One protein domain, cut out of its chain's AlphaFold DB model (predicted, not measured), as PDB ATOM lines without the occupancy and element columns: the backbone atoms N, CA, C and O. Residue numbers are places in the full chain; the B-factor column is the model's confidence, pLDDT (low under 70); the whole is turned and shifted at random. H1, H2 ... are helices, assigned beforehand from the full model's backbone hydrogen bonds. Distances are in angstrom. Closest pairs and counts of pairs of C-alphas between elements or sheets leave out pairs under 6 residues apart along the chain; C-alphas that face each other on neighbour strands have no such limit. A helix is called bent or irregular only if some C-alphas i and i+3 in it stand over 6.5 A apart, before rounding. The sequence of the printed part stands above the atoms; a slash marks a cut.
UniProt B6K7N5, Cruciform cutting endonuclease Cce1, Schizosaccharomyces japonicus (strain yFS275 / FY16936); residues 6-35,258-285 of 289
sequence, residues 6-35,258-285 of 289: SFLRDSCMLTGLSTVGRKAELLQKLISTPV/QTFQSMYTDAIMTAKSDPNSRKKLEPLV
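Overview. This is residues 6 to 35 and 258 to 285 of the 289 residues of the protein "Cruciform cutting endonuclease Cce1" of Schizosaccharomyces japonicus (strain yFS275 / FY16936) (UniProt B6K7N5). A long helix, H3, makes much of the length; H1 and H2 lie side by side near its first end, where H2 packs on it, and from its other end H4 folds back steeply over it towards H2. The printed part has 58 residues with four named helices, in the order H1, H2, H3, H4, and no named strand: the class is all helix. It is compact, with a radius of gyration of the C-alphas of 11.5 A, and elongated, spanning 34 by 21 by 16 A.

Along the chain. Find C-alpha 6 at (-29.385, 18.283, 40.147); from there H1 runs over residues 6 to 14. After a short link, H2 takes residues 23 to 32, 14.3 A long. Beyond the cut, start at C-alpha 258, at (-27.847, -0.587, 36.024), and follow H3 to residue 273, 23.2 A. After a tight link, H4 takes residues 275 to 285, 14.1 A, ending at (-21.894, 12.777, 23.121); it is irregular, with C-alphas 280 and 283 7.5 A apart.

Arrangement. Begin at H2, the hub, touching the three other helices; the helix packing is mostly crossed, with one of four touching pairs at a shallow tilt. H1 touches H2 at C-alphas Leu 8 and Leu 26, their closest, 6.2 A apart; they run the same way at a shallow tilt of 34 degrees, only just short of steep. H3 touches H2 with residues 260 to 265 alone, closest at C-alphas Gln 261 and Ile 31, 5.4 A, at a steep tilt of 62 degrees, opposite ways. H4 touches residues 268 to 272 of H3, closest at C-alphas Ser 277 and Ala 271, 5.2 A, at a steep tilt of 49 degrees, opposite ways. H2 and H4 only just touch, with 3 pairs of C-alphas within 8 A, about perpendicular at 75 degrees; the closest C-alphas are Ala 24 and Leu 284, 5.5 A. H1 and H4 are apart. In H1, H2 and H3 every O i to N i+4 pair is within hydrogen-bond range; in H4 3 of 7 are, and 4 of 8 O i to N i+3 pairs.

Size, cuts and confidence. The farthest C-alphas, Gly 16 and Pro 275, are 34.1 A apart. Residues 36 to 257 are not printed; C-alphas 35 and 258 are 6.3 A apart across the cut. Read the B-factor column: residues 272 to 285 are under 70.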
ATOM      1  N   SER A   6     -28.873  18.783  38.863       94.00
ATOM      2  CA  SER A   6     -29.385  18.283  40.147       94.00
ATOM      3  C   SER A   6     -29.732  16.801  40.059       94.00
ATOM      4  O   SER A   6     -29.240  16.017  40.860       94.00
ATOM      5  N   PHE A   7     -30.477  16.410  39.022       93.38
ATOM      6  CA  PHE A   7     -30.864  15.018  38.822       93.38
ATOM      7  C   PHE A   7     -29.648  14.094  38.666       93.38
ATOM      8  O   PHE A   7     -29.579  13.058  39.312       93.38
ATOM      9  N   LEU A   8     -28.636  14.498  37.886       95.00
ATOM     10  CA  LEU A   8     -27.399  13.717  37.746       95.00
ATOM     11  C   LEU A   8     -26.623  13.601  39.065       95.00
ATOM     12  O   LEU A   8     -26.042  12.557  39.347       95.00
ATOM     13  N   ARG A   9     -26.608  14.655  39.891       95.88
ATOM     14  CA  ARG A   9     -25.992  14.598  41.226       95.88
ATOM     15  C   ARG A   9     -26.728  13.624  42.139       95.88
ATOM     16  O   ARG A   9     -26.066  12.878  42.856       95.88
ATOM     17  N   ASP A  10     -28.054  13.610  42.096       95.00
ATOM     18  CA  ASP A  10     -28.854  12.675  42.883       95.00
ATOM     19  C   ASP A  10     -28.654  11.232  42.403       95.00
ATOM     20  O   ASP A  10     -28.424  10.349  43.228       95.00
ATOM     21  N   SER A  11     -28.589  10.991  41.090       96.12
ATOM     22  CA  SER A  11     -28.248   9.676  40.533       96.12
ATOM     23  C   SER A  11     -26.833   9.221  40.895       96.12
ATOM     24  O   SER A  11     -26.648   8.063  41.270       96.12
ATOM     25  N   CYS A  12     -25.833  10.114  40.873       96.50
ATOM     26  CA  CYS A  12     -24.493   9.805  41.385       96.50
ATOM     27  C   CYS A  12     -24.536   9.415  42.869       96.50
ATOM     28  O   CYS A  12     -23.925   8.431  43.268       96.50
ATOM     29  N   MET A  13     -25.278  10.153  43.697       95.75
ATOM     30  CA  MET A  13     -25.409   9.845  45.124       95.75
ATOM     31  C   MET A  13     -26.070   8.477  45.355       95.75
ATOM     32  O   MET A  13     -25.552   7.677  46.135       95.75
ATOM     33  N   LEU A  14     -27.154   8.172  44.632       96.06
ATOM     34  CA  LEU A  14     -27.875   6.894  44.711       96.06
ATOM     35  C   LEU A  14     -27.071   5.692  44.194       96.06
ATOM     36  O   LEU A  14     -27.461   4.553  44.442       96.06
ATOM     37  N   THR A  15     -25.960   5.936  43.498       96.44
ATOM     38  CA  THR A  15     -25.039   4.914  42.972       96.44
ATOM     39  C   THR A  15     -23.684   4.912  43.678       96.44
ATOM     40  O   THR A  15     -22.756   4.235  43.240       96.44
ATOM     41  N   GLY A  16     -23.535   5.673  44.769       94.94
ATOM     42  CA  GLY A  16     -22.274   5.762  45.506       94.94
ATOM     43  C   GLY A  16     -21.143   6.448  44.733       94.94
ATOM     44  O   GLY A  16     -19.979   6.331  45.110       94.94
ATOM     45  N   LEU A  17     -21.449   7.183  43.663       95.38
ATOM     46  CA  LEU A  17     -20.489   7.942  42.867       95.38
ATOM     47  C   LEU A  17     -20.288   9.360  43.414       95.38
ATOM     48  O   LEU A  17     -21.086   9.907  44.177       95.38
ATOM     49  N   SER A  18     -19.181   9.989  43.015       93.62
ATOM     50  CA  SER A  18     -18.920  11.391  43.354       93.62
ATOM     51  C   SER A  18     -19.940  12.315  42.682       93.62
ATOM     52  O   SER A  18     -20.113  12.284  41.464       93.62
ATOM     53  N   THR A  19     -20.562  13.188  43.474       94.69
ATOM     54  CA  THR A  19     -21.508  14.220  43.016       94.69
ATOM     55  C   THR A  19     -20.817  15.499  42.532       94.69
ATOM     56  O   THR A  19     -21.474  16.461  42.126       94.69
ATOM     57  N   VAL A  20     -19.482  15.527  42.575       93.94
ATOM     58  CA  VAL A  20     -18.663  16.651  42.118       93.94
ATOM     59  C   VAL A  20     -18.386  16.508  40.628       93.94
ATOM     60  O   VAL A  20     -17.977  15.444  40.157       93.94
ATOM     61  N   GLY A  21     -18.582  17.601  39.898       93.31
ATOM     62  CA  GLY A  21     -18.255  17.703  38.483       93.31
ATOM     63  C   GLY A  21     -19.267  18.525  37.698       93.31
ATOM     64  O   GLY A  21     -20.320  18.929  38.206       93.31
ATOM     65  N   ARG A  22     -18.920  18.774  36.437       93.12
ATOM     66  CA  ARG A  22     -19.811  19.372  35.436       93.12
ATOM     67  C   ARG A  22     -20.842  18.347  34.961       93.12
ATOM     68  O   ARG A  22     -20.684  17.145  35.156       93.12
ATOM     69  N   LYS A  23     -21.892  18.818  34.281       91.44
ATOM     70  CA  LYS A  23     -22.973  17.967  33.748       91.44
ATOM     71  C   LYS A  23     -22.445  16.759  32.954       91.44
ATOM     72  O   LYS A  23     -22.904  15.646  33.180       91.44
ATOM     73  N   ALA A  24     -21.474  16.991  32.069       89.12
ATOM     74  CA  ALA A  24     -20.860  15.955  31.237       89.12
ATOM     75  C   ALA A  24     -20.075  14.928  32.038       89.12
ATOM     76  O   ALA A  24     -20.262  13.733  31.853       89.12
ATOM     77  N   GLU A  25     -19.273  15.389  32.990       92.44
ATOM     78  CA  GLU A  25     -18.482  14.517  33.854       92.44
ATOM     79  C   GLU A  25     -19.376  13.619  34.719       92.44
ATOM     80  O   GLU A  25     -19.066  12.449  34.909       92.44
ATOM     81  N   LEU A  26     -20.492  14.145  35.242       94.19
ATOM     82  CA  LEU A  26     -21.446  13.355  36.028       94.19
ATOM     83  C   LEU A  26     -22.132  12.288  35.170       94.19
ATOM     84  O   LEU A  26     -22.198  11.129  35.576       94.19
ATOM     85  N   LEU A  27     -22.598  12.667  33.977       93.38
ATOM     86  CA  LEU A  27     -23.213  11.731  33.037       93.38
ATOM     87  C   LEU A  27     -22.222  10.642  32.614       93.38
ATOM     88  O   LEU A  27     -22.556   9.462  32.664       93.38
ATOM     89  N   GLN A  28     -20.988  11.027  32.279       91.00
ATOM     90  CA  GLN A  28     -19.961  10.078  31.874       91.00
ATOM     91  C   GLN A  28     -19.610   9.114  33.006       91.00
ATOM     92  O   GLN A  28     -19.492   7.918  32.761       91.00
ATOM     93  N   LYS A  29     -19.513   9.581  34.259       94.06
ATOM     94  CA  LYS A  29     -19.321   8.694  35.421       94.06
ATOM     95  C   LYS A  29     -20.436   7.656  35.524       94.06
ATOM     96  O   LYS A  29     -20.138   6.480  35.696       94.06
ATOM     97  N   LEU A  30     -21.695   8.070  35.397       94.50
ATOM     98  CA  LEU A  30     -22.848   7.169  35.488       94.50
ATOM     99  C   LEU A  30     -22.850   6.119  34.366       94.50
ATOM    100  O   LEU A  30     -23.147   4.960  34.631       94.50
ATOM    101  N   ILE A  31     -22.470   6.494  33.144       92.81
ATOM    102  CA  ILE A  31     -22.463   5.585  31.986       92.81
ATOM    103  C   ILE A  31     -21.250   4.644  31.989       92.81
ATOM    104  O   ILE A  31     -21.388   3.460  31.706       92.81
ATOM    105  N   SER A  32     -20.061   5.157  32.314       92.19
ATOM    106  CA  SER A  32     -18.796   4.409  32.217       92.19
ATOM    107  C   SER A  32     -18.465   3.553  33.438       92.19
ATOM    108  O   SER A  32     -17.621   2.662  33.345       92.19
ATOM    109  N   THR A  33     -19.092   3.809  34.592       94.50
ATOM    110  CA  THR A  33     -18.835   2.998  35.789       94.50
ATOM    111  C   THR A  33     -19.297   1.562  35.531       94.50
ATOM    112  O   THR A  33     -20.454   1.352  35.181       94.50
ATOM    113  N   PRO A  34     -18.445   0.546  35.715       93.38
ATOM    114  CA  PRO A  34     -18.856  -0.831  35.495       93.38
ATOM    115  C   PRO A  34     -19.901  -1.261  36.530       93.38
ATOM    116  O   PRO A  34     -19.698  -1.089  37.731       93.38
ATOM    117  N   VAL A  35     -20.985  -1.882  36.065       93.25
ATOM    118  CA  VAL A  35     -21.915  -2.605  36.940       93.25
ATOM    119  C   VAL A  35     -21.265  -3.918  37.351       93.25
ATOM    120  O   VAL A  35     -20.751  -4.676  36.524       93.25
ATOM    121  N   GLN A 258     -27.264   0.118  37.165       94.19
ATOM    122  CA  GLN A 258     -27.847  -0.587  36.024       94.19
ATOM    123  C   GLN A 258     -29.096   0.128  35.480       94.19
ATOM    124  O   GLN A 258     -29.202   0.367  34.276       94.19
ATOM    125  N   THR A 259     -30.012   0.530  36.367       94.00
ATOM    126  CA  THR A 259     -31.232   1.271  35.996       94.00
ATOM    127  C   THR A 259     -30.899   2.595  35.307       94.00
ATOM    128  O   THR A 259     -31.414   2.899  34.229       94.00
ATOM    129  N   PHE A 260     -30.012   3.388  35.911       94.88
ATOM    130  CA  PHE A 260     -29.634   4.688  35.379       94.88
ATOM    131  C   PHE A 260     -28.863   4.578  34.063       94.88
ATOM    132  O   PHE A 260     -29.092   5.390  33.169       94.88
ATOM    133  N   GLN A 261     -28.002   3.572  33.901       93.75
ATOM    134  CA  GLN A 261     -27.286   3.338  32.647       93.75
ATOM    135  C   GLN A 261     -28.229   3.052  31.486       93.75
ATOM    136  O   GLN A 261     -28.066   3.665  30.431       93.75
ATOM    137  N   SER A 262     -29.236   2.195  31.687       91.75
ATOM    138  CA  SER A 262     -30.264   1.952  30.667       91.75
ATOM    139  C   SER A 262     -30.976   3.256  30.312       91.75
ATOM    140  O   SER A 262     -30.946   3.694  29.166       91.75
ATOM    141  N   MET A 263     -31.502   3.955  31.323       92.06
ATOM    142  CA  MET A 263     -32.260   5.194  31.139       92.06
ATOM    143  C   MET A 263     -31.461   6.288  30.410       92.06
ATOM    144  O   MET A 263     -32.003   6.984  29.549       92.06
ATOM    145  N   TYR A 264     -30.181   6.478  30.745       90.94
ATOM    146  CA  TYR A 264     -29.347   7.485  30.089       90.94
ATOM    147  C   TYR A 264     -28.933   7.081  28.680       90.94
ATOM    148  O   TYR A 264     -28.902   7.943  27.803       90.94
ATOM    149  N   THR A 265     -28.653   5.798  28.449       86.81
ATOM    150  CA  THR A 265     -28.337   5.291  27.108       86.81
ATOM    151  C   THR A 265     -29.526   5.497  26.173       86.81
ATOM    152  O   THR A 265     -29.360   6.076  25.099       86.81
ATOM    153  N   ASP A 266     -30.736   5.161  26.624       85.62
ATOM    154  CA  ASP A 266     -31.975   5.353  25.863       85.62
ATOM    155  C   ASP A 266     -32.240   6.837  25.570       85.62
ATOM    156  O   ASP A 266     -32.570   7.218  24.441       85.62
ATOM    157  N   ALA A 267     -32.030   7.709  26.564       83.88
ATOM    158  CA  ALA A 267     -32.178   9.153  26.396       83.88
ATOM    159  C   ALA A 267     -31.178   9.730  25.376       83.88
ATOM    160  O   ALA A 267     -31.541  10.603  24.584       83.88
ATOM    161  N   ILE A 268     -29.932   9.245  25.372       81.62
ATOM    162  CA  ILE A 268     -28.901   9.658  24.409       81.62
ATOM    163  C   ILE A 268     -29.249   9.169  23.001       81.62
ATOM    164  O   ILE A 268     -29.140   9.946  22.052       81.62
ATOM    165  N   MET A 269     -29.686   7.916  22.851       79.69
ATOM    166  CA  MET A 269     -30.081   7.366  21.549       79.69
ATOM    167  C   MET A 269     -31.279   8.117  20.963       79.69
ATOM    168  O   MET A 269     -31.222   8.558  19.815       79.69
ATOM    169  N   THR A 270     -32.306   8.376  21.775       79.81
ATOM    170  CA  THR A 270     -33.499   9.140  21.366       79.81
ATOM    171  C   THR A 270     -33.141  10.564  20.928       79.81
ATOM    172  O   THR A 270     -33.668  11.085  19.944       79.81
ATOM    173  N   ALA A 271     -32.199  11.209  21.620       72.75
ATOM    174  CA  ALA A 271     -31.754  12.551  21.262       72.75
ATOM    175  C   ALA A 271     -30.895  12.605  19.992       72.75
ATOM    176  O   ALA A 271     -30.878  13.635  19.322       72.75
ATOM    177  N   LYS A 272     -30.184  11.523  19.649       68.12
ATOM    178  CA  LYS A 272     -29.450  11.415  18.378       68.12
ATOM    179  C   LYS A 272     -30.396  11.311  17.178       68.12
ATOM    180  O   LYS A 272     -30.044  11.801  16.106       68.12
ATOM    181  N   SER A 273     -31.577  10.713  17.357       66.81
ATOM    182  CA  SER A 273     -32.604  10.590  16.313       66.81
ATOM    183  C   SER A 273     -33.463  11.845  16.100       66.81
ATOM    184  O   SER A 273     -34.116  11.940  15.066       66.81
ATOM    185  N   ASP A 274     -33.453  12.815  17.024       64.75
ATOM    186  CA  ASP A 274     -34.200  14.079  16.904       64.75
ATOM    187  C   ASP A 274     -33.259  15.272  16.587       64.75
ATOM    188  O   ASP A 274     -32.469  15.685  17.448       64.75
ATOM    189  N   PRO A 275     -33.359  15.886  15.387       56.84
ATOM    190  CA  PRO A 275     -32.524  17.014  14.962       56.84
ATOM    191  C   PRO A 275     -32.546  18.226  15.909       56.84
ATOM    192  O   PRO A 275     -31.538  18.927  16.025       56.84
ATOM    193  N   ASN A 276     -33.659  18.471  16.609       57.16
ATOM    194  CA  ASN A 276     -33.801  19.611  17.523       57.16
ATOM    195  C   ASN A 276     -33.209  19.334  18.915       57.16
ATOM    196  O   ASN A 276     -32.722  20.251  19.584       57.16
ATOM    197  N   SER A 277     -33.196  18.069  19.343       54.06
ATOM    198  CA  SER A 277     -32.601  17.624  20.612       54.06
ATOM    199  C   SER A 277     -31.082  17.438  20.527       54.06
ATOM    200  O   SER A 277     -30.375  17.618  21.526       54.06
ATOM    201  N   ARG A 278     -30.565  17.170  19.323       49.75
ATOM    202  CA  ARG A 278     -29.140  16.983  19.022       49.75
ATOM    203  C   ARG A 278     -28.266  18.156  19.491       49.75
ATOM    204  O   ARG A 278     -27.280  17.933  20.186       49.75
ATOM    205  N   LYS A 279     -28.701  19.409  19.287       49.91
ATOM    206  CA  LYS A 279     -27.978  20.621  19.746       49.91
ATOM    207  C   LYS A 279     -27.830  20.747  21.272       49.91
ATOM    208  O   LYS A 279     -26.919  21.424  21.740       49.91
ATOM    209  N   LYS A 280     -28.710  20.126  22.075       54.31
ATOM    210  CA  LYS A 280     -28.664  20.194  23.555       54.31
ATOM    211  C   LYS A 280     -27.797  19.104  24.193       54.31
ATOM    212  O   LYS A 280     -27.435  19.234  25.365       54.31
ATOM    213  N   LEU A 281     -27.497  18.033  23.455       54.19
ATOM    214  CA  LEU A 281     -26.776  16.850  23.940       54.19
ATOM    215  C   LEU A 281     -25.480  16.568  23.162       54.19
ATOM    216  O   LEU A 281     -24.663  15.798  23.649       54.19
ATOM    217  N   GLU A 282     -25.223  17.228  22.030       47.22
ATOM    218  CA  GLU A 282     -23.971  17.101  21.266       47.22
ATOM    219  C   GLU A 282     -22.692  17.272  22.101       47.22
ATOM    220  O   GLU A 282     -21.846  16.386  22.011       47.22
ATOM    221  N   PRO A 283     -22.555  18.272  23.003       53.25
ATOM    222  CA  PRO A 283     -21.353  18.402  23.836       53.25
ATOM    223  C   PRO A 283     -21.158  17.235  24.818       53.25
ATOM    224  O   PRO A 283     -20.071  17.049  25.355       53.25
ATOM    225  N   LEU A 284     -22.228  16.481  25.091       52.72
ATOM    226  CA  LEU A 284     -22.259  15.335  26.000       52.72
ATOM    227  C   LEU A 284     -22.017  14.010  25.276       52.72
ATOM    228  O   LEU A 284     -21.818  13.013  25.947       52.72
ATOM    229  N   VAL A 285     -22.063  13.984  23.942       48.84
ATOM    230  CA  VAL A 285     -21.894  12.777  23.121       48.84
ATOM    231  C   VAL A 285     -20.494  12.722  22.509       48.84
ATOM    232  O   VAL A 285     -19.905  11.648  22.453       48.84
TER     233      VAL A 285